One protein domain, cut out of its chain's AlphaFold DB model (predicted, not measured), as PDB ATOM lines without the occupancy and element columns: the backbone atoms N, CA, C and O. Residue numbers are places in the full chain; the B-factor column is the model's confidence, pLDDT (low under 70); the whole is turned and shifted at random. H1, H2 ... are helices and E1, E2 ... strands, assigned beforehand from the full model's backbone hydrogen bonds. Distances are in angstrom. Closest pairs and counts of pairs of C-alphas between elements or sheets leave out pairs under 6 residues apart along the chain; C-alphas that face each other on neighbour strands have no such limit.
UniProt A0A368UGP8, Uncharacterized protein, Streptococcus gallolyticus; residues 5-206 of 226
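This is residues 5 to 206 of the 226 residues of an uncharacterized protein of Streptococcus gallolyticus (UniProt A0A368UGP8). Two helical lobes are bridged by the long helix H8: in one, H4 to H7 gather round H3, with the small strand hairpin E1 E2 packed on H6; in the other, H11 crosses the helical hairpin H9 H10. H1 packs on H8, and residues 77 to 83, of which 81 to 83 belong to H6, stick out. The printed part has 202 residues with eleven named helices and two named strands, in the order H1 to H6, E1, E2, H7 to H11; the sheet E1 - E2 is antiparallel and the class is mostly helix. It is compact, with a radius of gyration of the C-alphas of 17.2 A, and spans 49 by 43 by 36 A.

Start with H1, residues 5 to 12, which touches H8, residues 131 to 148, with residues 137 to 144 of H8 alone; their closest C-alphas, of Lys 8 and Leu 140, are 6.5 A apart. H2, residues 18 to 21, is close but not clearly touching H10, residues 164 to 181. Next comes the hub, H3, residues 33 to 50. It only just touches H4, residues 57 to 61, with 3 pairs of C-alphas within 8 A, the closest Val 43 and Ile 60 at 6.3 A. It touches H5, residues 64 to 74, at a shallow tilt of 16 degrees, opposite ways, with closest C-alphas Cys 42 and Ala 66 at 5.8 A. It is about perpendicular, at 82 degrees, to H6, residues 81 to 101, which it touches at Leu 36 and Pro 95, the closest C-alphas, 5.7 A. Look at E1, residues 105 to 110, and E2, residues 113 to 118: in this hairpin N 106 and O 117 are 2.9 A apart, within hydrogen-bond range. H7, residues 121 to 128, touches H3, closest C-alphas Asn 37 and Ser 128, 4.5 A. H9, residues 152 to 161, forms a helical hairpin with H10, closest C-alphas Phe 158 and Ser 166, 5.2 A. H11, residues 187 to 204, touches H8 at a steep tilt of 65 degrees, closest C-alphas Tyr 139 and Ile 201, 5.0 A. Every O i to N i+4 pair is within hydrogen-bond range in H1, H3, H4, H7, H8, H9 and H10, against 5 of 7 in H5, 16 of 17 in H6 and 11 of 14 in H11; H2 is too short for one.

Find C-alpha 5 at (480.418, 398.327, 417.954), where H1 begins, and C-alpha 204 at (474.839, 406.290, 407.023), where H11 ends. H6 is 30.3 A long and H8 25.7 A.

The C-alphas farthest apart, of Gln 50 and Glu 165, are 52.1 A apart. The printed part has no cut, and the link from H2 to H3 is long. Residues 51 to 52 and 70 to 85 have pLDDT under 70.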
ATOM      1  N   SER A   5     479.011 398.557 417.604       95.81
ATOM      2  CA  SER A   5     480.418 398.327 417.954       95.81
ATOM      3  C   SER A   5     480.814 396.852 417.945       95.81
ATOM      4  O   SER A   5     481.968 396.539 417.666       95.81
ATOM      5  N   ASP A   6     479.888 395.953 418.271       97.56
ATOM      6  CA  ASP A   6     480.157 394.516 418.329       97.56
ATOM      7  C   ASP A   6     480.187 393.924 416.916       97.56
ATOM      8  O   ASP A   6     481.098 393.168 416.587       97.56
ATOM      9  N   VAL A   7     479.281 394.382 416.042       97.62
ATOM     10  CA  VAL A   7     479.303 394.064 414.604       97.62
ATOM     11  C   VAL A   7     480.620 394.511 413.975       97.62
ATOM     12  O   VAL A   7     481.270 393.735 413.278       97.62
ATOM     13  N   LYS A   8     481.057 395.745 414.258       97.56
ATOM     14  CA  LYS A   8     482.327 396.260 413.736       97.56
ATOM     15  C   LYS A   8     483.517 395.419 414.205       97.56
ATOM     16  O   LYS A   8     484.336 395.030 413.381       97.56
ATOM     17  N   LYS A   9     483.591 395.094 415.503       98.12
ATOM     18  CA  LYS A   9     484.654 394.231 416.051       98.12
ATOM     19  C   LYS A   9     484.690 392.872 415.363       98.12
ATOM     20  O   LYS A   9     485.772 392.413 415.029       98.12
ATOM     21  N   PHE A  10     483.534 392.250 415.136       98.19
ATOM     22  CA  PHE A  10     483.455 390.975 414.425       98.19
ATOM     23  C   PHE A  10     484.023 391.074 413.001       98.19
ATOM     24  O   PHE A  10     484.852 390.252 412.609       98.19
ATOM     25  N   LEU A  11     483.618 392.100 412.246       98.38
ATOM     26  CA  LEU A  11     484.093 392.329 410.878       98.38
ATOM     27  C   LEU A  11     485.597 392.653 410.834       98.38
ATOM     28  O   LEU A  11     486.291 392.236 409.908       98.38
ATOM     29  N   ASP A  12     486.122 393.349 411.845       98.06
ATOM     30  CA  ASP A  12     487.545 393.694 411.963       98.06
ATOM     31  C   ASP A  12     488.458 392.468 412.154       98.06
ATOM     32  O   ASP A  12     489.653 392.551 411.875       98.06
ATOM     33  N   LEU A  13     487.911 391.312 412.554       97.56
ATOM     34  CA  LEU A  13     488.662 390.054 412.676       97.56
ATOM     35  C   LEU A  13     488.929 389.365 411.330       97.56
ATOM     36  O   LEU A  13     489.659 388.374 411.285       97.56
ATOM     37  N   GLN A  14     488.316 389.837 410.245       97.12
ATOM     38  CA  GLN A  14     488.363 389.182 408.942       97.12
ATOM     39  C   GLN A  14     489.137 390.022 407.916       97.12
ATOM     40  O   GLN A  14     489.265 391.244 408.036       97.12
ATOM     41  N   ASN A  15     489.626 389.349 406.873       98.06
ATOM     42  CA  ASN A  15     490.182 389.986 405.683       98.06
ATOM     43  C   ASN A  15     489.223 389.792 404.502       98.06
ATOM     44  O   ASN A  15     489.035 388.666 404.031       98.06
ATOM     45  N   TYR A  16     488.643 390.890 404.025       98.50
ATOM     46  CA  TYR A  16     487.695 390.896 402.912       98.50
ATOM     47  C   TYR A  16     488.278 391.463 401.609       98.50
ATOM     48  O   TYR A  16     487.523 391.827 400.708       98.50
ATOM     49  N   ASP A  17     489.606 391.529 401.478       98.62
ATOM     50  CA  ASP A  17     490.265 392.039 400.276       98.62
ATOM     51  C   ASP A  17     489.846 391.243 399.024       98.62
ATOM     52  O   ASP A  17     490.129 390.045 398.863       98.62
ATOM     53  N   LEU A  18     489.167 391.922 398.097       98.38
ATOM     54  CA  LEU A  18     488.675 391.332 396.853       98.38
ATOM     55  C   LEU A  18     489.806 390.988 395.880       98.38
ATOM     56  O   LEU A  18     489.644 390.104 395.041       98.38
ATOM     57  N   ARG A  19     490.981 391.607 396.027       98.44
ATOM     58  CA  ARG A  19     492.184 391.268 395.256       98.44
ATOM     59  C   ARG A  19     492.732 389.904 395.662       98.44
ATOM     60  O   ARG A  19     493.355 389.249 394.826       98.44
ATOM     61  N   ILE A  20     492.480 389.475 396.901       98.25
ATOM     62  CA  ILE A  20     492.881 388.169 397.437       98.25
ATOM     63  C   ILE A  20     491.784 387.136 397.180       98.25
ATOM     64  O   ILE A  20     492.034 386.111 396.553       98.25
ATOM     65  N   SER A  21     490.556 387.412 397.629       97.19
ATOM     66  CA  SER A  21     489.447 386.455 397.521       97.19
ATOM     67  C   SER A  21     488.945 386.252 396.088       97.19
ATOM     68  O   SER A  21     488.290 385.247 395.810       97.19
ATOM     69  N   LYS A  22     489.208 387.216 395.192       97.81
ATOM     70  CA  LYS A  22     488.691 387.281 393.814       97.81
ATOM     71  C   LYS A  22     487.159 387.229 393.734       97.81
ATOM     72  O   LYS A  22     486.601 386.988 392.665       97.81
ATOM     73  N   ASN A  23     486.444 387.446 394.840       95.81
ATOM     74  CA  ASN A  23     484.998 387.266 394.890       95.81
ATOM     75  C   ASN A  23     484.254 388.503 394.365       95.81
ATOM     76  O   ASN A  23     483.943 389.418 395.117       95.81
ATOM     77  N   GLY A  24     483.886 388.504 393.084       92.56
ATOM     78  CA  GLY A  24     483.070 389.581 392.503       92.56
ATOM     79  C   GLY A  24     481.630 389.634 393.023       92.56
ATOM     80  O   GLY A  24     480.958 390.647 392.861       92.56
ATOM     81  N   ARG A  25     481.150 388.564 393.664       93.12
ATOM     82  CA  ARG A  25     479.780 388.413 394.183       93.12
ATOM     83  C   ARG A  25     479.759 388.434 395.710       93.12
ATOM     84  O   ARG A  25     478.987 387.720 396.346       93.12
ATOM     85  N   TRP A  26     480.635 389.248 396.297       96.44
ATOM     86  CA  TRP A  26     480.719 389.472 397.741       96.44
ATOM     87  C   TRP A  26     479.446 390.124 398.320       96.44
ATOM     88  O   TRP A  26     479.133 389.910 399.492       96.44
ATOM     89  N   ILE A  27     478.710 390.856 397.472       96.31
ATOM     90  CA  ILE A  27     477.350 391.385 397.653       96.31
ATOM     91  C   ILE A  27     476.626 391.403 396.294       96.31
ATOM     92  O   ILE A  27     477.268 391.402 395.241       96.31
ATOM     93  N   ASP A  28     475.289 391.406 396.297       93.94
ATOM     94  CA  ASP A  28     474.470 391.269 395.086       93.94
ATOM     95  C   ASP A  28     473.170 392.099 395.123       93.94
ATOM     96  O   ASP A  28     472.828 392.727 396.126       93.94
ATOM     97  N   GLN A  29     472.412 392.098 394.025       88.38
ATOM     98  CA  GLN A  29     471.250 392.957 393.785       88.38
ATOM     99  C   GLN A  29     470.152 392.865 394.862       88.38
ATOM    100  O   GLN A  29     469.505 393.879 395.157       88.38
ATOM    101  N   LYS A  30     469.909 391.674 395.420       91.06
ATOM    102  CA  LYS A  30     468.885 391.412 396.446       91.06
ATOM    103  C   LYS A  30     469.384 391.648 397.872       91.06
ATOM    104  O   LYS A  30     468.602 391.517 398.799       91.06
ATOM    105  N   CYS A  31     470.645 392.035 398.064       94.38
ATOM    106  CA  CYS A  31     471.187 392.368 399.382       94.38
ATOM    107  C   CYS A  31     470.765 393.790 399.792       94.38
ATOM    108  O   CYS A  31     471.574 394.716 399.821       94.38
ATOM    109  N   THR A  32     469.469 393.985 400.031       92.50
ATOM    110  CA  THR A  32     468.903 395.224 400.581       92.50
ATOM    111  C   THR A  32     468.525 395.037 402.052       92.50
ATOM    112  O   THR A  32     468.360 393.894 402.478       92.50
ATOM    113  N   PRO A  33     468.416 396.118 402.852       93.62
ATOM    114  CA  PRO A  33     468.137 396.001 404.285       93.62
ATOM    115  C   PRO A  33     466.864 395.217 404.613       93.62
ATOM    116  O   PRO A  33     466.899 394.360 405.486       93.62
ATOM    117  N   ASP A  34     465.778 395.464 403.880       90.44
ATOM    118  CA  ASP A  34     464.494 394.765 403.993       90.44
ATOM    119  C   ASP A  34     464.638 393.260 403.723       90.44
ATOM    120  O   ASP A  34     464.250 392.433 404.545       90.44
ATOM    121  N   VAL A  35     465.288 392.897 402.614       92.38
ATOM    122  CA  VAL A  35     465.474 391.494 402.219       92.38
ATOM    123  C   VAL A  35     466.419 390.768 403.174       92.38
ATOM    124  O   VAL A  35     466.150 389.641 403.583       92.38
ATOM    125  N   LEU A  36     467.532 391.396 403.559       96.25
ATOM    126  CA  LEU A  36     468.473 390.793 404.496       96.25
ATOM    127  C   LEU A  36     467.832 390.590 405.874       96.25
ATOM    128  O   LEU A  36     468.073 389.559 406.501       96.25
ATOM    129  N   ASN A  37     467.020 391.548 406.329       95.56
ATOM    130  CA  ASN A  37     466.294 391.465 407.590       95.56
ATOM    131  C   ASN A  37     465.354 390.248 407.614       95.56
ATOM    132  O   ASN A  37     465.525 389.382 408.473       95.56
ATOM    133  N   ILE A  38     464.450 390.127 406.632       92.94
ATOM    134  CA  ILE A  38     463.485 389.017 406.581       92.94
ATOM    135  C   ILE A  38     464.153 387.658 406.334       92.94
ATOM    136  O   ILE A  38     463.772 386.664 406.950       92.94
ATOM    137  N   VAL A  39     465.187 387.584 405.487       95.00
ATOM    138  CA  VAL A  39     465.906 386.319 405.253       95.00
ATOM    139  C   VAL A  39     466.666 385.879 406.506       95.00
ATOM    140  O   VAL A  39     466.668 384.690 406.818       95.00
ATOM    141  N   SER A  40     467.266 386.810 407.254       96.69
ATOM    142  CA  SER A  40     467.943 386.478 408.517       96.69
ATOM    143  C   SER A  40     466.957 385.956 409.560       96.69
ATOM    144  O   SER A  40     467.258 384.984 410.247       96.69
ATOM    145  N   ASP A  41     465.763 386.547 409.636       94.94
ATOM    146  CA  ASP A  41     464.690 386.059 410.503       94.94
ATOM    147  C   ASP A  41     464.244 384.637 410.123       94.94
ATOM    148  O   ASP A  41     464.235 383.745 410.970       94.94
ATOM    149  N   CYS A  42     464.015 384.372 408.832       93.50
ATOM    150  CA  CYS A  42     463.683 383.027 408.349       93.50
ATOM    151  C   CYS A  42     464.761 381.990 408.721       93.50
ATOM    152  O   CYS A  42     464.432 380.876 409.133       93.50
ATOM    153  N   VAL A  43     466.048 382.349 408.619       94.94
ATOM    154  CA  VAL A  43     467.161 381.474 409.035       94.94
ATOM    155  C   VAL A  43     467.122 381.195 410.536       94.94
ATOM    156  O   VAL A  43     467.328 380.052 410.936       94.94
ATOM    157  N   ILE A  44     466.841 382.198 411.372       93.88
ATOM    158  CA  ILE A  44     466.751 382.024 412.829       93.88
ATOM    159  C   ILE A  44     465.605 381.084 413.195       93.88
ATOM    160  O   ILE A  44     465.804 380.187 414.013       93.88
ATOM    161  N   GLN A  45     464.429 381.261 412.590       92.00
ATOM    162  CA  GLN A  45     463.279 380.395 412.862       92.00
ATOM    163  C   GLN A  45     463.559 378.952 412.442       92.00
ATOM    164  O   GLN A  45     463.334 378.031 413.224       92.00
ATOM    165  N   PHE A  46     464.138 378.756 411.255       91.06
ATOM    166  CA  PHE A  46     464.560 377.433 410.798       91.06
ATOM    167  C   PHE A  46     465.590 376.805 411.752       91.06
ATOM    168  O   PHE A  46     465.440 375.661 412.179       91.06
ATOM    169  N   TYR A  47     466.611 377.573 412.144       89.94
ATOM    170  CA  TYR A  47     467.668 377.124 413.051       89.94
ATOM    171  C   TYR A  47     467.133 376.737 414.439       89.94
ATOM    172  O   TYR A  47     467.593 375.750 415.011       89.94
ATOM    173  N   LYS A  48     466.147 377.476 414.969       88.19
ATOM    174  CA  LYS A  48     465.493 377.190 416.260       88.19
ATOM    175  C   LYS A  48     464.617 375.935 416.218       88.19
ATOM    176  O   LYS A  48     464.487 375.267 417.236       88.19
ATOM    177  N   GLN A  49     464.039 375.600 415.064       85.50
ATOM    178  CA  GLN A  49     463.194 374.410 414.900       85.50
ATOM    179  C   GLN A  49     463.991 373.117 414.697       85.50
ATOM    180  O   GLN A  49     463.515 372.053 415.083       85.50
ATOM    181  N   GLN A  50     465.170 373.192 414.071       75.31
ATOM    182  CA  GLN A  50     465.915 372.005 413.626       75.31
ATOM    183  C   GLN A  50     467.304 371.845 414.271       75.31
ATOM    184  O   GLN A  50     468.076 371.041 413.778       75.31
ATOM    185  N   GLU A  51     467.635 372.607 415.324       65.75
ATOM    186  CA  GLU A  51     468.920 372.624 416.060       65.75
ATOM    187  C   GLU A  51     470.180 372.219 415.256       65.75
ATOM    188  O   GLU A  51     470.544 371.049 415.153       65.75
ATOM    189  N   LYS A  52     470.951 373.215 414.788       63.34
ATOM    190  CA  LYS A  52     472.309 373.038 414.210       63.34
ATOM    191  C   LYS A  52     472.394 372.158 412.953       63.34
ATOM    192  O   LYS A  52     473.448 371.585 412.671       63.34
ATOM    193  N   VAL A  53     471.334 372.110 412.156       83.50
ATOM    194  CA  VAL A  53     471.325 371.397 410.874       83.50
ATOM    195  C   VAL A  53     471.822 372.294 409.735       83.50
ATOM    196  O   VAL A  53     471.527 373.491 409.672       83.50
ATOM    197  N   GLU A  54     472.617 371.710 408.836       93.12
ATOM    198  CA  GLU A  54     472.984 372.340 407.566       93.12
ATOM    199  C   GLU A  54     471.736 372.574 406.712       93.12
ATOM    200  O   GLU A  54     470.923 371.669 406.542       93.12
ATOM    201  N   PHE A  55     471.625 373.741 406.087       94.19
ATOM    202  CA  PHE A  55     470.472 374.085 405.257       94.19
ATOM    203  C   PHE A  55     470.885 374.633 403.895       94.19
ATOM    204  O   PHE A  55     471.981 375.156 403.696       94.19
ATOM    205  N   THR A  56     469.991 374.527 402.926       93.81
ATOM    206  CA  THR A  56     470.081 375.166 401.614       93.81
ATOM    207  C   THR A  56     469.135 376.365 401.552       93.81
ATOM    208  O   THR A  56     468.267 376.545 402.405       93.81
ATOM    209  N   SER A  57     469.254 377.190 400.510       91.75
ATOM    210  CA  SER A  57     468.282 378.266 400.275       91.75
ATOM    211  C   SER A  57     466.853 377.740 400.090       91.75
ATOM    212  O   SER A  57     465.906 378.421 400.467       91.75
ATOM    213  N   ALA A  58     466.704 376.533 399.532       88.88
ATOM    214  CA  ALA A  58     465.408 375.891 399.346       88.88
ATOM    215  C   ALA A  58     464.785 375.467 400.684       88.88
ATOM    216  O   ALA A  58     463.587 375.648 400.864       88.88
ATOM    217  N   ASP A  59     465.590 374.975 401.631       90.62
ATOM    218  CA  ASP A  59     465.094 374.557 402.951       90.62
ATOM    219  C   ASP A  59     464.517 375.744 403.739       90.62
ATOM    220  O   ASP A  59     463.458 375.627 404.349       90.62
ATOM    221  N   ILE A  60     465.167 376.914 403.666       90.00
ATOM    222  CA  ILE A  60     464.661 378.147 404.291       90.00
ATOM    223  C   ILE A  60     463.368 378.604 403.621       90.00
ATOM    224  O   ILE A  60     462.393 378.905 404.308       90.00
ATOM    225  N   TRP A  61     463.352 378.641 402.288       83.62
ATOM    226  CA  TRP A  61     462.181 379.059 401.520       83.62
ATOM    227  C   TRP A  61     460.950 378.191 401.804       83.62
ATOM    228  O   TRP A  61     459.869 378.721 402.034       83.62
ATOM    229  N   HIS A  62     461.114 376.869 401.811       81.06
ATOM    230  CA  HIS A  62     460.020 375.918 402.014       81.06
ATOM    231  C   HIS A  62     459.642 375.719 403.489       81.06
ATOM    232  O   HIS A  62     458.817 374.860 403.801       81.06
ATOM    233  N   SER A  63     460.230 376.490 404.407       82.69
ATOM    234  CA  SER A  63     459.806 376.484 405.803       82.69
ATOM    235  C   SER A  63     458.425 377.127 405.945       82.69
ATOM    236  O   SER A  63     458.132 378.144 405.313       82.69
ATOM    237  N   THR A  64     457.582 376.571 406.820       79.75
ATOM    238  CA  THR A  64     456.233 377.100 407.093       79.75
ATOM    239  C   THR A  64     456.271 378.586 407.451       79.75
ATOM    240  O   THR A  64     455.462 379.368 406.962       79.75
ATOM    241  N   TYR A  65     457.281 378.995 408.224       82.44
ATOM    242  CA  TYR A  65     457.477 380.387 408.610       82.44
ATOM    243  C   TYR A  65     457.735 381.311 407.412       82.44
ATOM    244  O   TYR A  65     457.128 382.379 407.310       82.44
ATOM    245  N   ALA A  66     458.627 380.919 406.497       79.00
ATOM    246  CA  ALA A  66     458.917 381.722 405.314       79.00
ATOM    247  C   ALA A  66     457.698 381.801 404.388       79.00
ATOM    248  O   ALA A  66     457.398 382.874 403.870       79.00
ATOM    249  N   GLU A  67     456.952 380.707 404.217       73.94
ATOM    250  CA  GLU A  67     455.727 380.724 403.416       73.94
ATOM    251  C   GLU A  67     454.692 381.723 403.949       73.94
ATOM    252  O   GLU A  67     454.074 382.428 403.158       73.94
ATOM    253  N   GLU A  68     454.513 381.825 405.263       75.12
ATOM    254  CA  GLU A  68     453.550 382.754 405.870       75.12
ATOM    255  C   GLU A  68     454.006 384.218 405.787       75.12
ATOM    256  O   GLU A  68     453.209 385.090 405.454       75.12
ATOM    257  N   ASN A  69     455.294 384.495 406.020       73.75
ATOM    258  CA  ASN A  69     455.805 385.867 406.139       73.75
ATOM    259  C   ASN A  69     456.302 386.469 404.814       73.75
ATOM    260  O   ASN A  69     456.427 387.687 404.684       73.75
ATOM    261  N   VAL A  70     456.602 385.635 403.815       69.75
ATOM    262  CA  VAL A  70     457.181 386.072 402.535       69.75
ATOM    263  C   VAL A  70     456.151 386.037 401.400       69.75
ATOM    264  O   VAL A  70     456.311 386.769 400.421       69.75
ATOM    265  N   ARG A  71     455.046 385.279 401.521       64.19
ATOM    266  CA  ARG A  71     453.968 385.253 400.504       64.19
ATOM    267  C   ARG A  71     453.422 386.645 400.189       64.19
ATOM    268  O   ARG A  71     453.277 386.975 399.012       64.19
ATOM    269  N   ASP A  72     453.202 387.488 401.192       59.62
ATOM    270  CA  ASP A  72     452.649 388.836 400.992       59.62
ATOM    271  C   ASP A  72     453.619 389.793 400.284       59.62
ATOM    272  O   ASP A  72     453.195 390.663 399.520       59.62
ATOM    273  N   ILE A  73     454.928 389.580 400.444       62.47
ATOM    274  CA  ILE A  73     455.976 390.345 399.751       62.47
ATOM    275  C   ILE A  73     455.978 390.018 398.245       62.47
ATOM    276  O   ILE A  73     456.285 390.879 397.412       62.47
ATOM    277  N   PHE A  74     455.600 388.791 397.875       58.56
ATOM    278  CA  PHE A  74     455.704 388.277 396.510       58.56
ATOM    279  C   PHE A  74     454.385 388.072 395.758       58.56
ATOM    280  O   PHE A  74     454.424 387.891 394.541       58.56
ATOM    281  N   ASN A  75     453.227 388.165 396.415       52.81
ATOM    282  CA  ASN A  75     451.895 387.978 395.819       52.81
ATOM    283  C   ASN A  75     451.491 389.030 394.758       52.81
ATOM    284  O   ASN A  75     450.328 389.106 394.363       52.81
ATOM    285  N   LYS A  76     452.429 389.816 394.208       48.09
ATOM    286  CA  LYS A  76     452.181 390.511 392.940       48.09
ATOM    287  C   LYS A  76     452.093 389.462 391.825       48.09
ATOM    288  O   LYS A  76     453.074 388.754 391.601       48.09
ATOM    289  N   PRO A  77     450.972 389.361 391.088       40.75
ATOM    290  CA  PRO A  77     450.822 388.375 390.028       40.75
ATOM    291  C   PRO A  77     451.805 388.687 388.895       40.75
ATOM    292  O   PRO A  77     451.542 389.513 388.025       40.75
ATOM    293  N   SER A  78     452.969 388.038 388.894       43.88
ATOM    294  CA  SER A  78     453.798 387.970 387.697       43.88
ATOM    295  C   SER A  78     453.192 386.906 386.790       43.88
ATOM    296  O   SER A  78     453.075 385.749 387.189       43.88
ATOM    297  N   THR A  79     452.836 387.277 385.565       42.31
ATOM    298  CA  THR A  79     452.162 386.445 384.554       42.31
ATOM    299  C   THR A  79     452.970 385.228 384.066       42.31
ATOM    300  O   THR A  79     452.595 384.590 383.088       42.31
ATOM    301  N   ASN A  80     454.086 384.875 384.720       54.75
ATOM    302  CA  ASN A  80     454.986 383.813 384.285       54.75
ATOM    303  C   ASN A  80     455.641 383.081 385.477       54.75
ATOM    304  O   ASN A  80     456.588 383.576 386.091       54.75
ATOM    305  N   ALA A  81     455.167 381.867 385.775       56.22
ATOM    306  CA  ALA A  81     455.600 381.047 386.915       56.22
ATOM    307  C   ALA A  81     457.103 380.681 386.919       56.22
ATOM    308  O   ALA A  81     457.668 380.338 387.956       56.22
ATOM    309  N   LYS A  82     457.781 380.753 385.765       54.81
ATOM    310  CA  LYS A  82     459.228 380.499 385.666       54.81
ATOM    311  C   LYS A  82     460.064 381.717 386.075       54.81
ATOM    312  O   LYS A  82     461.145 381.558 386.638       54.81
ATOM    313  N   LEU A  83     459.565 382.926 385.800       55.00
ATOM    314  CA  LEU A  83     460.216 384.172 386.213       55.00
ATOM    315  C   LEU A  83     460.106 384.373 387.722       55.00
ATOM    316  O   LEU A  83     461.076 384.811 388.335       55.00
ATOM    317  N   SER A  84     458.976 383.983 388.320       64.88
ATOM    318  CA  SER A  84     458.813 384.038 389.770       64.88
ATOM    319  C   SER A  84     459.829 383.132 390.472       64.88
ATOM    320  O   SER A  84     460.581 383.628 391.305       64.88
ATOM    321  N   ARG A  85     459.975 381.859 390.057       69.69
ATOM    322  CA  ARG A  85     460.958 380.914 390.640       69.69
ATOM    323  C   ARG A  85     462.392 381.459 390.655       69.69
ATOM    324  O   ARG A  85     463.030 381.449 391.699       69.69
ATOM    325  N   ASN A  86     462.873 381.996 389.534       75.81
ATOM    326  CA  ASN A  86     464.229 382.550 389.459       75.81
ATOM    327  C   ASN A  86     464.432 383.773 390.371       75.81
ATOM    328  O   ASN A  86     465.540 384.010 390.851       75.81
ATOM    329  N   GLU A  87     463.398 384.591 390.570       75.62
ATOM    330  CA  GLU A  87     463.472 385.742 391.472       75.62
ATOM    331  C   GLU A  87     463.437 385.317 392.946       75.62
ATOM    332  O   GLU A  87     464.163 385.916 393.741       75.62
ATOM    333  N   TYR A  88     462.696 384.257 393.293       77.00
ATOM    334  CA  TYR A  88     462.730 383.639 394.626       77.00
ATOM    335  C   TYR A  88     464.096 383.032 394.940       77.00
ATOM    336  O   TYR A  88     464.663 383.314 395.995       77.00
ATOM    337  N   ASP A  89     464.660 382.265 394.001       82.44
ATOM    338  CA  ASP A  89     465.978 381.653 394.175       82.44
ATOM    339  C   ASP A  89     467.020 382.727 394.507       82.44
ATOM    340  O   ASP A  89     467.788 382.584 395.455       82.44
ATOM    341  N   LYS A  90     466.999 383.858 393.790       86.88
ATOM    342  CA  LYS A  90     467.887 384.994 394.082       86.88
ATOM    343  C   LYS A  90     467.572 385.669 395.414       86.88
ATOM    344  O   LYS A  90     468.507 386.092 396.087       86.88
ATOM    345  N   PHE A  91     466.295 385.812 395.768       89.12
ATOM    346  CA  PHE A  91     465.871 386.490 396.993       89.12
ATOM    347  C   PHE A  91     466.442 385.833 398.246       89.12
ATOM    348  O   PHE A  91     466.906 386.551 399.119       89.12
ATOM    349  N   PHE A  92     466.482 384.499 398.307       91.69
ATOM    350  CA  PHE A  92     467.107 383.791 399.428       91.69
ATOM    351  C   PHE A  92     468.601 383.553 399.209       91.69
ATOM    352  O   PHE A  92     469.399 383.777 400.116       91.69
ATOM    353  N   ALA A  93     469.023 383.125 398.015       94.00
ATOM    354  CA  ALA A  93     470.414 382.725 397.805       94.00
ATOM    355  C   ALA A  93     471.401 383.892 397.938       94.00
ATOM    356  O   ALA A  93     472.493 383.696 398.464       94.00
ATOM    357  N   GLN A  94     471.047 385.098 397.481       95.62
ATOM    358  CA  GLN A  94     471.975 386.231 397.503       95.62
ATOM    359  C   GLN A  94     472.255 386.760 398.924       95.62
ATOM    360  O   GLN A  94     473.431 386.906 399.258       95.62
ATOM    361  N   PRO A  95     471.251 386.997 399.797       97.25
ATOM    362  CA  PRO A  95     471.513 387.346 401.194       97.25
ATOM    363  C   PRO A  95     472.254 386.245 401.958       97.25
ATOM    364  O   PRO A  95     473.168 386.560 402.716       97.25
ATOM    365  N   LEU A  96     471.929 384.965 401.729       97.81
ATOM    366  CA  LEU A  96     472.662 383.847 402.341       97.81
ATOM    367  C   LEU A  96     474.135 383.832 401.922       97.81
ATOM    368  O   LEU A  96     475.011 383.612 402.758       97.81
ATOM    369  N   GLU A  97     474.423 384.124 400.652       97.81
ATOM    370  CA  GLU A  97     475.800 384.285 400.191       97.81
ATOM    371  C   GLU A  97     476.503 385.473 400.847       97.81
ATOM    372  O   GLU A  97     477.652 385.340 401.265       97.81
ATOM    373  N   MET A  98     475.834 386.618 401.009       98.19
ATOM    374  CA  MET A  98     476.421 387.761 401.717       98.19
ATOM    375  C   MET A  98     476.740 387.420 403.180       98.19
ATOM    376  O   MET A  98     477.845 387.699 403.642       98.19
ATOM    377  N   LEU A  99     475.818 386.764 403.890       98.56
ATOM    378  CA  LEU A  99     476.029 386.318 405.271       98.56
ATOM    379  C   LEU A  99     477.177 385.298 405.376       98.56
ATOM    380  O   LEU A  99     477.956 385.335 406.330       98.56
ATOM    381  N   ALA A 100     477.326 384.416 404.382       98.38
ATOM    382  CA  ALA A 100     478.441 383.476 404.311       98.38
ATOM    383  C   ALA A 100     479.782 384.160 404.005       98.38
ATOM    384  O   ALA A 100     480.806 383.840 404.615       98.38
ATOM    385  N   ASN A 101     479.791 385.133 403.091       98.12
ATOM    386  CA  ASN A 101     480.977 385.929 402.780       98.12
ATOM    387  C   ASN A 101     481.435 386.725 404.008       98.12
ATOM    388  O   ASN A 101     482.629 386.735 404.304       98.12
ATOM    389  N   ALA A 102     480.486 387.279 404.769       98.25
ATOM    390  CA  ALA A 102     480.727 387.980 406.024       98.25
ATOM    391  C   ALA A 102     481.163 387.072 407.188       98.25
ATOM    392  O   ALA A 102     481.594 387.596 408.208       98.25
ATOM    393  N   LYS A 103     481.118 385.738 407.030       97.94
ATOM    394  CA  LYS A 103     481.450 384.712 408.046       97.94
ATOM    395  C   LYS A 103     480.418 384.516 409.161       97.94
ATOM    396  O   LYS A 103     480.689 383.782 410.107       97.94
ATOM    397  N   ILE A 104     479.224 385.091 409.024       98.06
ATOM    398  CA  ILE A 104     478.084 384.828 409.922       98.06
ATOM    399  C   ILE A 104     477.523 383.419 409.675       98.06
ATOM    400  O   ILE A 104     477.112 382.716 410.602       98.06
ATOM    401  N   LEU A 105     477.553 382.985 408.414       98.19
ATOM    402  CA  LEU A 105     477.336 381.600 408.013       98.19
ATOM    403  C   LEU A 105     478.659 380.998 407.527       98.19
ATOM    404  O   LEU A 105     479.503 381.690 406.957       98.19
ATOM    405  N   SER A 106     478.831 379.688 407.678       97.00
ATOM    406  CA  SER A 106     479.762 378.944 406.827       97.00
ATOM    407  C   SER A 106     479.026 378.410 405.612       97.00
ATOM    408  O   SER A 106     477.846 378.085 405.709       97.00
ATOM    409  N   LYS A 107     479.739 378.275 404.496       96.94
ATOM    410  CA  LYS A 107     479.219 377.704 403.256       96.94
ATOM    411  C   LYS A 107     480.092 376.550 402.792       96.94
ATOM    412  O   LYS A 107     481.306 376.704 402.688       96.94
ATOM    413  N   GLU A 108     479.451 375.454 402.416       96.25
ATOM    414  CA  GLU A 108     480.063 374.344 401.696       96.25
ATOM    415  C   GLU A 108     479.306 374.104 400.388       96.25
ATOM    416  O   GLU A 108     478.074 374.062 400.357       96.25
ATOM    417  N   LYS A 109     480.034 373.941 399.282       94.19
ATOM    418  CA  LYS A 109     479.432 373.604 397.992       94.19
ATOM    419  C   LYS A 109     479.497 372.095 397.780       94.19
ATOM    420  O   LYS A 109     480.580 371.552 397.586       94.19
ATOM    421  N   ARG A 110     478.338 371.430 397.749       93.19
ATOM    422  CA  ARG A 110     478.213 369.997 397.435       93.19
ATOM    423  C   ARG A 110     477.517 369.836 396.083       93.19
ATOM    424  O   ARG A 110     476.309 370.036 395.942       93.19
ATOM    425  N   GLY A 111     478.303 369.529 395.050       92.38
ATOM    426  CA  GLY A 111     477.833 369.501 393.665       92.38
ATOM    427  C   GLY A 111     477.375 370.885 393.188       92.38
ATOM    428  O   GLY A 111     478.161 371.833 393.137       92.38
ATOM    429  N   ARG A 112     476.096 371.006 392.814       86.56
ATOM    430  CA  ARG A 112     475.491 372.283 392.384       86.56
ATOM    431  C   ARG A 112     474.861 373.081 393.527       86.56
ATOM    432  O   ARG A 112     474.490 374.227 393.300       86.56
ATOM    433  N   GLN A 113     474.729 372.497 394.716       89.38
ATOM    434  CA  GLN A 113     474.032 373.116 395.841       89.38
ATOM    435  C   GLN A 113     475.018 373.742 396.827       89.38
ATOM    436  O   GLN A 113     476.040 373.145 397.169       89.38
ATOM    437  N   ASN A 114     474.665 374.931 397.308       94.81
ATOM    438  CA  ASN A 114     475.315 375.550 398.453       94.81
ATOM    439  C   ASN A 114     474.574 375.128 399.724       94.81
ATOM    440  O   ASN A 114     473.350 375.255 399.798       94.81
ATOM    441  N   ARG A 115     475.330 374.640 400.703       96.12
ATOM    442  CA  ARG A 115     474.863 374.318 402.050       96.12
ATOM    443  C   ARG A 115     475.466 375.307 403.026       96.12
ATOM    444  O   ARG A 115     476.638 375.661 402.902       96.12
ATOM    445  N   TYR A 116     474.659 375.739 403.976       97.44
ATOM    446  CA  TYR A 116     474.999 376.750 404.954       97.44
ATOM    447  C   TYR A 116     474.834 376.199 406.362       97.44
ATOM    448  O   TYR A 116     473.998 375.335 406.614       97.44
ATOM    449  N   LEU A 117     475.630 376.729 407.283       96.12
ATOM    450  CA  LEU A 117     475.514 376.466 408.712       96.12
ATOM    451  C   LEU A 117     475.705 377.785 409.459       96.12
ATOM    452  O   LEU A 117     476.604 378.561 409.123       96.12
ATOM    453  N   VAL A 118     474.875 378.029 410.472       96.44
ATOM    454  CA  VAL A 118     474.994 379.210 411.334       96.44
ATOM    455  C   VAL A 118     476.289 379.135 412.141       96.44
ATOM    456  O   VAL A 118     476.535 378.148 412.834       96.44
ATOM    457  N   LYS A 119     477.123 380.177 412.041       96.19
ATOM    458  CA  LYS A 119     478.346 380.331 412.844       96.19
ATOM    459  C   LYS A 119     478.177 381.332 413.975       96.19
ATOM    460  O   LYS A 119     478.745 381.112 415.037       96.19
ATOM    461  N   ASP A 120     477.381 382.374 413.757       95.50
ATOM    462  CA  ASP A 120     477.107 383.400 414.757       95.50
ATOM    463  C   ASP A 120     475.610 383.737 414.772       95.50
ATOM    464  O   ASP A 120     475.094 384.439 413.897       95.50
ATOM    465  N   ILE A 121     474.893 383.169 415.744       94.81
ATOM    466  CA  ILE A 121     473.450 383.387 415.890       94.81
ATOM    467  C   ILE A 121     473.140 384.787 416.427       94.81
ATOM    468  O   ILE A 121     472.134 385.369 416.033       94.81
ATOM    469  N   GLU A 122     474.008 385.363 417.264       96.44
ATOM    470  CA  GLU A 122     473.777 386.681 417.860       96.44
ATOM    471  C   GLU A 122     473.829 387.781 416.792       96.44
ATOM    472  O   GLU A 122     473.015 388.709 416.811       96.44
ATOM    473  N   LEU A 123     474.737 387.661 415.815       97.62
ATOM    474  CA  LEU A 123     474.782 388.562 414.661       97.62
ATOM    475  C   LEU A 123     473.579 388.403 413.734       97.62
ATOM    476  O   LEU A 123     473.061 389.411 413.249       97.62
ATOM    477  N   LEU A 124     473.099 387.176 413.503       96.62
ATOM    478  CA  LEU A 124     471.849 386.977 412.762       96.62
ATOM    479  C   LEU A 124     470.675 387.642 413.483       96.62
ATOM    480  O   LEU A 124     469.910 388.361 412.844       96.62
ATOM    481  N   GLU A 125     470.556 387.451 414.800       96.88
ATOM    482  CA  GLU A 125     469.501 388.062 415.620       96.88
ATOM    483  C   GLU A 125     469.594 389.593 415.630       96.88
ATOM    484  O   GLU A 125     468.578 390.288 415.585       96.88
ATOM    485  N   PHE A 126     470.808 390.154 415.618       97.94
ATOM    486  CA  PHE A 126     470.993 391.592 415.439       97.94
ATOM    487  C   PHE A 126     470.404 392.071 414.107       97.94
ATOM    488  O   PHE A 126     469.654 393.052 414.096       97.94
ATOM    489  N   ILE A 127     470.727 391.390 413.003       98.00
ATOM    490  CA  ILE A 127     470.286 391.747 411.646       98.00
ATOM    491  C   ILE A 127     468.767 391.584 411.489       98.00
ATOM    492  O   ILE A 127     468.121 392.442 410.879       98.00
ATOM    493  N   SER A 128     468.185 390.517 412.041       96.38
ATOM    494  CA  SER A 128     466.760 390.193 411.898       96.38
ATOM    495  C   SER A 128     465.833 391.086 412.723       96.38
ATOM    496  O   SER A 128     464.659 391.216 412.389       96.38
ATOM    497  N   LEU A 129     466.337 391.762 413.759       95.31
ATOM    498  CA  LEU A 129     465.462 392.489 414.678       95.31
ATOM    499  C   LEU A 129     464.703 393.661 414.032       95.31
ATOM    500  O   LEU A 129     463.579 393.963 414.421       95.31
ATOM    501  N   ARG A 130     465.340 394.382 413.103       93.50
ATOM    502  CA  ARG A 130     464.731 395.503 412.367       93.50
ATOM    503  C   ARG A 130     465.568 395.872 411.153       93.50
ATOM    504  O   ARG A 130     466.796 395.821 411.213       93.50
ATOM    505  N   GLU A 131     464.926 396.402 410.115       92.50
ATOM    506  CA  GLU A 131     465.598 396.847 408.884       92.50
ATOM    507  C   GLU A 131     466.762 397.816 409.138       92.50
ATOM    508  O   GLU A 131     467.791 397.746 408.468       92.50
ATOM    509  N   ARG A 132     466.654 398.694 410.149       94.25
ATOM    510  CA  ARG A 132     467.748 399.606 410.525       94.25
ATOM    511  C   ARG A 132     469.013 398.855 410.947       94.25
ATOM    512  O   ARG A 132     470.104 399.319 410.644       94.25
ATOM    513  N   ASN A 133     468.891 397.717 411.625       96.75
ATOM    514  CA  ASN A 133     470.051 396.921 412.015       96.75
ATOM    515  C   ASN A 133     470.659 396.200 410.805       96.75
ATOM    516  O   ASN A 133     471.880 396.164 410.672       96.75
ATOM    517  N   ALA A 134     469.828 395.695 409.888       97.44
ATOM    518  CA  ALA A 134     470.303 395.138 408.623       97.44
ATOM    519  C   ALA A 134     471.045 396.190 407.783       97.44
ATOM    520  O   ALA A 134     472.116 395.911 407.252       97.44
ATOM    521  N   LEU A 135     470.535 397.425 407.726       96.38
ATOM    522  CA  LEU A 135     471.229 398.556 407.108       96.38
ATOM    523  C   LEU A 135     472.574 398.839 407.790       96.38
ATOM    524  O   LEU A 135     473.566 399.043 407.091       96.38
ATOM    525  N   VAL A 136     472.607 398.822 409.131       97.31
ATOM    526  CA  VAL A 136     473.838 399.006 409.913       97.31
ATOM    527  C   VAL A 136     474.887 397.957 409.547       97.31
ATOM    528  O   VAL A 136     476.029 398.285 409.241       97.31
ATOM    529  N   PHE A 137     474.482 396.690 409.505       98.50
ATOM    530  CA  PHE A 137     475.364 395.606 409.097       98.50
ATOM    531  C   PHE A 137     475.869 395.775 407.657       98.50
ATOM    532  O   PHE A 137     477.071 395.670 407.423       98.50
ATOM    533  N   ILE A 138     474.977 396.064 406.698       98.38
ATOM    534  CA  ILE A 138     475.354 396.200 405.283       98.38
ATOM    535  C   ILE A 138     476.388 397.312 405.103       98.38
ATOM    536  O   ILE A 138     477.376 397.094 404.405       98.38
ATOM    537  N   TYR A 139     476.199 398.490 405.712       96.81
ATOM    538  CA  TYR A 139     477.175 399.567 405.530       96.81
ATOM    539  C   TYR A 139     478.524 399.212 406.175       96.81
ATOM    540  O   TYR A 139     479.544 399.423 405.524       96.81
ATOM    541  N   LEU A 140     478.544 398.642 407.392       98.50
ATOM    542  CA  LEU A 140     479.794 398.267 408.070       98.50
ATOM    543  C   LEU A 140     480.561 397.215 407.267       98.50
ATOM    544  O   LEU A 140     481.769 397.329 407.075       98.50
ATOM    545  N   TYR A 141     479.848 396.203 406.770       98.75
ATOM    546  CA  TYR A 141     480.427 395.154 405.942       98.75
ATOM    547  C   TYR A 141     480.983 395.720 404.632       98.75
ATOM    548  O   TYR A 141     482.139 395.466 404.296       98.75
ATOM    549  N   CYS A 142     480.205 396.539 403.919       98.56
ATOM    550  CA  CYS A 142     480.657 397.176 402.684       98.56
ATOM    551  C   CYS A 142     481.868 398.087 402.908       98.56
ATOM    552  O   CYS A 142     482.842 397.986 402.170       98.56
ATOM    553  N   GLU A 143     481.843 398.953 403.922       98.44
ATOM    554  CA  GLU A 143     482.974 399.828 404.243       98.44
ATOM    555  C   GLU A 143     484.236 399.011 404.543       98.44
ATOM    556  O   GLU A 143     485.294 399.297 403.980       98.44
ATOM    557  N   LYS A 144     484.122 397.943 405.343       98.69
ATOM    558  CA  LYS A 144     485.251 397.055 405.640       98.69
ATOM    559  C   LYS A 144     485.809 396.381 404.385       98.69
ATOM    560  O   LYS A 144     487.022 396.383 404.194       98.69
ATOM    561  N   VAL A 145     484.952 395.859 403.504       98.75
ATOM    562  CA  VAL A 145     485.374 395.257 402.225       98.75
ATOM    563  C   VAL A 145     486.134 396.270 401.366       98.75
ATOM    564  O   VAL A 145     487.187 395.946 400.815       98.75
ATOM    565  N   LEU A 146     485.634 397.505 401.262       98.69
ATOM    566  CA  LEU A 146     486.266 398.571 400.478       98.69
ATOM    567  C   LEU A 146     487.603 399.028 401.082       98.69
ATOM    568  O   LEU A 146     488.532 399.340 400.331       98.69
ATOM    569  N   LEU A 147     487.703 399.064 402.415       98.69
ATOM    570  CA  LEU A 147     488.935 399.360 403.149       98.69
ATOM    571  C   LEU A 147     489.996 398.286 402.900       98.69
ATOM    572  O   LEU A 147     491.090 398.617 402.448       98.69
ATOM    573  N   ASP A 148     489.653 397.014 403.110       98.81
ATOM    574  CA  ASP A 148     490.571 395.884 402.912       98.81
ATOM    575  C   ASP A 148     491.028 395.765 401.455       98.81
ATOM    576  O   ASP A 148     492.172 395.420 401.165       98.81
ATOM    577  N   SER A 149     490.139 396.113 400.527       98.62
ATOM    578  CA  SER A 149     490.402 396.114 399.086       98.62
ATOM    579  C   SER A 149     491.207 397.325 398.601       98.62
ATOM    580  O   SER A 149     491.615 397.369 397.440       98.62
ATOM    581  N   GLY A 150     491.437 398.325 399.458       98.38
ATOM    582  CA  GLY A 150     492.208 399.526 399.132       98.38
ATOM    583  C   GLY A 150     491.482 400.569 398.273       98.38
ATOM    584  O   GLY A 150     492.110 401.538 397.854       98.38
ATOM    585  N   ILE A 151     490.173 400.433 398.038       98.38
ATOM    586  CA  ILE A 151     489.390 401.343 397.173       98.38
ATOM    587  C   ILE A 151     488.493 402.322 397.929       98.38
ATOM    588  O   ILE A 151     487.806 403.143 397.327       98.38
ATOM    589  N   TRP A 152     488.522 402.298 399.260       98.50
ATOM    590  CA  TRP A 152     487.747 403.226 400.088       98.50
ATOM    591  C   TRP A 152     488.030 404.713 399.804       98.50
ATOM    592  O   TRP A 152     487.163 405.568 399.986       98.50
ATOM    593  N   HIS A 153     489.241 405.047 399.354       98.19
ATOM    594  CA  HIS A 153     489.625 406.426 399.056       98.19
ATOM    595  C   HIS A 153     488.766 407.065 397.952       98.19
ATOM    596  O   HIS A 153     488.443 408.246 398.064       98.19
ATOM    597  N   GLU A 154     488.310 406.283 396.972       98.31
ATOM    598  CA  GLU A 154     487.413 406.747 395.907       98.31
ATOM    599  C   GLU A 154     486.041 407.150 396.459       98.31
ATOM    600  O   GLU A 154     485.494 408.203 396.124       98.31
ATOM    601  N   PHE A 155     485.505 406.351 397.387       97.81
ATOM    602  CA  PHE A 155     484.240 406.646 398.062       97.81
ATOM    603  C   PHE A 155     484.354 407.911 398.914       97.81
ATOM    604  O   PHE A 155     483.483 408.780 398.850       97.81
ATOM    605  N   LYS A 156     485.457 408.067 399.661       97.50
ATOM    606  CA  LYS A 156     485.731 409.302 400.417       97.50
ATOM    607  C   LYS A 156     485.802 410.528 399.506       97.50
ATOM    608  O   LYS A 156     485.233 411.562 399.850       97.50
ATOM    609  N   ASN A 157     486.460 410.417 398.351       97.19
ATOM    610  CA  ASN A 157     486.555 411.508 397.383       97.19
ATOM    611  C   ASN A 157     485.166 411.953 396.893       97.19
ATOM    612  O   ASN A 157     484.848 413.145 396.907       97.19
ATOM    613  N   PHE A 158     484.298 411.000 396.543       96.81
ATOM    614  CA  PHE A 158     482.915 411.301 396.177       96.81
ATOM    615  C   PHE A 158     482.134 411.957 397.326       96.81
ATOM    616  O   PHE A 158     481.486 412.981 397.118       96.81
ATOM    617  N   PHE A 159     482.210 411.424 398.548       95.44
ATOM    618  CA  PHE A 159     481.462 411.971 399.687       95.44
ATOM    619  C   PHE A 159     481.915 413.372 400.128       95.44
ATOM    620  O   PHE A 159     481.129 414.086 400.764       95.44
ATOM    621  N   ASN A 160     483.138 413.775 399.783       96.19
ATOM    622  CA  ASN A 160     483.654 415.118 400.041       96.19
ATOM    623  C   ASN A 160     483.204 416.142 398.985       96.19
ATOM    624  O   ASN A 160     482.928 417.280 399.351       96.19
ATOM    625  N   ASN A 161     483.095 415.745 397.711       93.94
ATOM    626  CA  ASN A 161     482.830 416.672 396.600       93.94
ATOM    627  C   ASN A 161     481.369 416.675 396.122       93.94
ATOM    628  O   ASN A 161     480.817 417.732 395.831       93.94
ATOM    629  N   GLN A 162     480.743 415.499 396.030       89.88
ATOM    630  CA  GLN A 162     479.340 415.299 395.640       89.88
ATOM    631  C   GLN A 162     478.903 416.000 394.337       89.88
ATOM    632  O   GLN A 162     477.762 416.438 394.193       89.88
ATOM    633  N   THR A 163     479.796 416.077 393.354       91.94
ATOM    634  CA  THR A 163     479.495 416.560 391.999       91.94
ATOM    635  C   THR A 163     479.156 415.396 391.064       91.94
ATOM    636  O   THR A 163     479.521 414.248 391.331       91.94
ATOM    637  N   LYS A 164     478.510 415.684 389.922       90.62
ATOM    638  CA  LYS A 164     478.265 414.687 388.861       90.62
ATOM    639  C   LYS A 164     479.563 414.011 388.408       90.62
ATOM    640  O   LYS A 164     479.600 412.799 388.252       90.62
ATOM    641  N   GLU A 165     480.613 414.805 388.231       94.25
ATOM    642  CA  GLU A 165     481.941 414.332 387.844       94.25
ATOM    643  C   GLU A 165     482.525 413.383 388.895       94.25
ATOM    644  O   GLU A 165     482.900 412.265 388.567       94.25
ATOM    645  N   SER A 166     482.496 413.758 390.181       95.12
ATOM    646  CA  SER A 166     483.000 412.889 391.254       95.12
ATOM    647  C   SER A 166     482.225 411.568 391.381       95.12
ATOM    648  O   SER A 166     482.799 410.556 391.776       95.12
ATOM    649  N   TYR A 167     480.934 411.561 391.029       94.75
ATOM    650  CA  TYR A 167     480.118 410.349 390.990       94.75
ATOM    651  C   TYR A 167     480.497 409.433 389.821       94.75
ATOM    652  O   TYR A 167     480.623 408.225 390.019       94.75
ATOM    653  N   GLU A 168     480.675 409.986 388.616       94.81
ATOM    654  CA  GLU A 168     481.109 409.191 387.461       94.81
ATOM    655  C   GLU A 168     482.528 408.647 387.671       94.81
ATOM    656  O   GLU A 168     482.728 407.456 387.454       94.81
ATOM    657  N   ASN A 169     483.449 409.439 388.234       96.75
ATOM    658  CA  ASN A 169     484.790 408.969 388.601       96.75
ATOM    659  C   ASN A 169     484.731 407.799 389.595       96.75
ATOM    660  O   ASN A 169     485.331 406.758 389.356       96.75
ATOM    661  N   LEU A 170     483.948 407.917 390.678       97.69
ATOM    662  CA  LEU A 170     483.756 406.815 391.629       97.69
ATOM    663  C   LEU A 170     483.215 405.555 390.940       97.69
ATOM    664  O   LEU A 170     483.657 404.438 391.215       97.69
ATOM    665  N   LYS A 171     482.215 405.726 390.076       95.88
ATOM    666  CA  LYS A 171     481.566 404.620 389.378       95.88
ATOM    667  C   LYS A 171     482.527 403.929 388.407       95.88
ATOM    668  O   LYS A 171     482.534 402.702 388.367       95.88
ATOM    669  N   GLU A 172     483.338 404.684 387.670       96.69
ATOM    670  CA  GLU A 172     484.371 404.151 386.775       96.69
ATOM    671  C   GLU A 172     485.483 403.442 387.554       96.69
ATOM    672  O   GLU A 172     485.738 402.268 387.283       96.69
ATOM    673  N   SER A 173     486.038 404.062 388.603       97.81
ATOM    674  CA  SER A 173     487.048 403.425 389.464       97.81
ATOM    675  C   SER A 173     486.536 402.121 390.084       97.81
ATOM    676  O   SER A 173     487.261 401.127 390.150       97.81
ATOM    677  N   TYR A 174     485.270 402.080 390.519       97.69
ATOM    678  CA  TYR A 174     484.659 400.859 391.048       97.69
ATOM    679  C   TYR A 174     484.468 399.784 389.965       97.69
ATOM    680  O   TYR A 174     484.734 398.606 390.216       97.69
ATOM    681  N   GLU A 175     484.014 400.169 388.767       96.81
ATOM    682  CA  GLU A 175     483.889 399.266 387.617       96.81
ATOM    683  C   GLU A 175     485.226 398.607 387.276       96.81
ATOM    684  O   GLU A 175     485.311 397.376 387.228       96.81
ATOM    685  N   ASP A 176     486.262 399.421 387.106       97.06
ATOM    686  CA  ASP A 176     487.592 398.968 386.716       97.06
ATOM    687  C   ASP A 176     488.226 398.106 387.807       97.06
ATOM    688  O   ASP A 176     488.799 397.053 387.510       97.06
ATOM    689  N   PHE A 177     488.056 398.476 389.080       98.00
ATOM    690  CA  PHE A 177     488.542 397.675 390.196       98.00
ATOM    691  C   PHE A 177     487.925 396.271 390.217       98.00
ATOM    692  O   PHE A 177     488.656 395.284 390.336       98.00
ATOM    693  N   ILE A 178     486.596 396.161 390.107       97.69
ATOM    694  CA  ILE A 178     485.910 394.862 390.169       97.69
ATOM    695  C   ILE A 178     486.268 393.996 388.959       97.69
ATOM    696  O   ILE A 178     486.538 392.806 389.139       97.69
ATOM    697  N   ILE A 179     486.300 394.574 387.755       96.38
ATOM    698  CA  ILE A 179     486.637 393.849 386.518       96.38
ATOM    699  C   ILE A 179     488.092 393.368 386.542       96.38
ATOM    700  O   ILE A 179     488.382 392.245 386.144       96.38
ATOM    701  N   THR A 180     489.011 394.187 387.056       97.12
ATOM    702  CA  THR A 180     490.436 393.832 387.129       97.12
ATOM    703  C   THR A 180     490.707 392.737 388.161       97.12
ATOM    704  O   THR A 180     491.584 391.894 387.970       97.12
ATOM    705  N   ASN A 181     489.978 392.738 389.281       97.75
ATOM    706  CA  ASN A 181     490.317 391.908 390.439       97.75
ATOM    707  C   ASN A 181     489.411 390.692 390.640       97.75
ATOM    708  O   ASN A 181     489.692 389.890 391.529       97.75
ATOM    709  N   THR A 182     488.346 390.520 389.853       97.06
ATOM    710  CA  THR A 182     487.375 389.431 390.037       97.06
ATOM    711  C   THR A 182     486.933 388.827 388.695       97.06
ATOM    712  O   THR A 182     487.090 389.471 387.664       97.06
ATOM    713  N   PRO A 183     486.322 387.625 388.662       95.81
ATOM    714  CA  PRO A 183     485.809 387.018 387.425       95.81
ATOM    715  C   PRO A 183     484.605 387.727 386.770       95.81
ATOM    716  O   PRO A 183     484.030 387.191 385.821       95.81
ATOM    717  N   ILE A 184     484.141 388.870 387.295       91.69
ATOM    718  CA  ILE A 184     483.043 389.619 386.675       91.69
ATOM    719  C   ILE A 184     483.583 390.405 385.482       91.69
ATOM    720  O   ILE A 184     484.320 391.366 385.645       91.69
ATOM    721  N   ASN A 185     483.114 390.059 384.284       83.69
ATOM    722  CA  ASN A 185     483.633 390.634 383.037       83.69
ATOM    723  C   ASN A 185     482.757 391.758 382.446       83.69
ATOM    724  O   ASN A 185     483.073 392.294 381.388       83.69
ATOM    725  N   GLY A 186     481.621 392.098 383.070       88.69
ATOM    726  CA  GLY A 186     480.617 392.991 382.477       88.69
ATOM    727  C   GLY A 186     480.199 394.151 383.377       88.69
ATOM    728  O   GLY A 186     479.666 393.934 384.467       88.69
ATOM    729  N   LYS A 187     480.315 395.386 382.865       90.25
ATOM    730  CA  LYS A 187     479.929 396.630 383.564       90.25
ATOM    731  C   LYS A 187     478.480 396.629 384.064       90.25
ATOM    732  O   LYS A 187     478.188 397.190 385.113       90.25
ATOM    733  N   THR A 188     477.558 395.979 383.350       89.44
ATOM    734  CA  THR A 188     476.139 395.913 383.742       89.44
ATOM    735  C   THR A 188     475.933 395.256 385.105       89.44
ATOM    736  O   THR A 188     475.169 395.781 385.915       89.44
ATOM    737  N   GLU A 189     476.606 394.134 385.374       88.31
ATOM    738  CA  GLU A 189     476.475 393.445 386.662       88.31
ATOM    739  C   GLU A 189     477.157 394.253 387.771       88.31
ATOM    740  O   GLU A 189     476.566 394.473 388.828       88.31
ATOM    741  N   VAL A 190     478.341 394.808 387.490       93.50
ATOM    742  CA  VAL A 190     479.067 395.655 388.445       93.50
ATOM    743  C   VAL A 190     478.239 396.872 388.861       93.50
ATOM    744  O   VAL A 190     478.135 397.160 390.049       93.50
ATOM    745  N   ARG A 191     477.551 397.536 387.923       90.75
ATOM    746  CA  ARG A 191     476.666 398.683 388.208       90.75
ATOM    747  C   ARG A 191     475.479 398.327 389.104       90.75
ATOM    748  O   ARG A 191     475.045 399.153 389.912       90.75
ATOM    749  N   ARG A 192     474.934 397.111 388.973       87.19
ATOM    750  CA  ARG A 192     473.849 396.628 389.845       87.19
ATOM    751  C   ARG A 192     474.342 396.445 391.276       87.19
ATOM    752  O   ARG A 192     473.652 396.870 392.199       87.19
ATOM    753  N   ILE A 193     475.535 395.874 391.435       92.56
ATOM    754  CA  ILE A 193     476.203 395.695 392.730       92.56
ATOM    755  C   ILE A 193     476.578 397.056 393.329       92.56
ATOM    756  O   ILE A 193     476.247 397.326 394.478       92.56
ATOM    757  N   PHE A 194     477.172 397.955 392.538       94.81
ATOM    758  CA  PHE A 194     477.628 399.283 392.963       94.81
ATOM    759  C   PHE A 194     476.552 400.064 393.720       94.81
ATOM    760  O   PHE A 194     476.812 400.629 394.777       94.81
ATOM    761  N   THR A 195     475.310 400.031 393.234       91.44
ATOM    762  CA  THR A 195     474.195 400.722 393.897       91.44
ATOM    763  C   THR A 195     473.916 400.169 395.302       91.44
ATOM    764  O   THR A 195     473.559 400.923 396.206       91.44
ATOM    765  N   LYS A 196     474.078 398.856 395.496       92.44
ATOM    766  CA  LYS A 196     473.876 398.168 396.782       92.44
ATOM    767  C   LYS A 196     475.023 398.399 397.759       92.44
ATOM    768  O   LYS A 196     474.824 398.234 398.952       92.44
ATOM    769  N   VAL A 197     476.174 398.839 397.260       96.31
ATOM    770  CA  VAL A 197     477.327 399.245 398.066       96.31
ATOM    771  C   VAL A 197     477.231 400.725 398.431       96.31
ATOM    772  O   VAL A 197     477.268 401.076 399.605       96.31
ATOM    773  N   LEU A 198     477.047 401.599 397.437       96.06
ATOM    774  CA  LEU A 198     477.061 403.047 397.629       96.06
ATOM    775  C   LEU A 198     475.915 403.535 398.521       96.06
ATOM    776  O   LEU A 198     476.142 404.342 399.416       96.06
ATOM    777  N   ASN A 199     474.684 403.076 398.281       93.06
ATOM    778  CA  ASN A 199     473.507 403.661 398.927       93.06
ATOM    779  C   ASN A 199     473.441 403.429 400.448       93.06
ATOM    780  O   ASN A 199     473.128 404.390 401.152       93.06
ATOM    781  N   PRO A 200     473.740 402.229 400.986       93.88
ATOM    782  CA  PRO A 200     473.826 402.028 402.434       93.88
ATOM    783  C   PRO A 200     474.854 402.943 403.104       93.88
ATOM    784  O   PRO A 200     474.553 403.571 404.116       93.88
ATOM    785  N   ILE A 201     476.033 403.078 402.494       95.75
ATOM    786  CA  ILE A 201     477.117 403.922 403.005       95.75
ATOM    787  C   ILE A 201     476.711 405.400 402.945       95.75
ATOM    788  O   ILE A 201     476.808 406.118 403.937       95.75
ATOM    789  N   ALA A 202     476.182 405.852 401.805       94.31
ATOM    790  CA  ALA A 202     475.704 407.219 401.639       94.31
ATOM    791  C   ALA A 202     474.606 407.564 402.657       94.31
ATOM    792  O   ALA A 202     474.629 408.645 403.239       94.31
ATOM    793  N   ASN A 203     473.673 406.641 402.919       91.19
ATOM    794  CA  ASN A 203     472.636 406.854 403.922       91.19
ATOM    795  C   ASN A 203     473.219 407.042 405.329       91.19
ATOM    796  O   ASN A 203     472.813 407.977 406.017       91.19
ATOM    797  N   PHE A 204     474.182 406.202 405.720       89.69
ATOM    798  CA  PHE A 204     474.839 406.290 407.023       89.69
ATOM    799  C   PHE A 204     475.568 407.627 407.220       89.69
ATOM    800  O   PHE A 204     475.403 408.277 408.247       89.69
ATOM    801  N   TYR A 205     476.305 408.086 406.204       90.75
ATOM    802  CA  TYR A 205     477.039 409.355 406.255       90.75
ATOM    803  C   TYR A 205     476.175 410.601 405.987       90.75
ATOM    804  O   TYR A 205     476.710 411.710 405.931       90.75
ATOM    805  N   HIS A 206     474.859 410.449 405.794       90.06
ATOM    806  CA  HIS A 206     473.954 411.527 405.370       90.06
ATOM    807  C   HIS A 206     474.420 412.228 404.079       90.06
ATOM    808  O   HIS A 206     474.379 413.451 403.944       90.06
TER     809      HIS A 206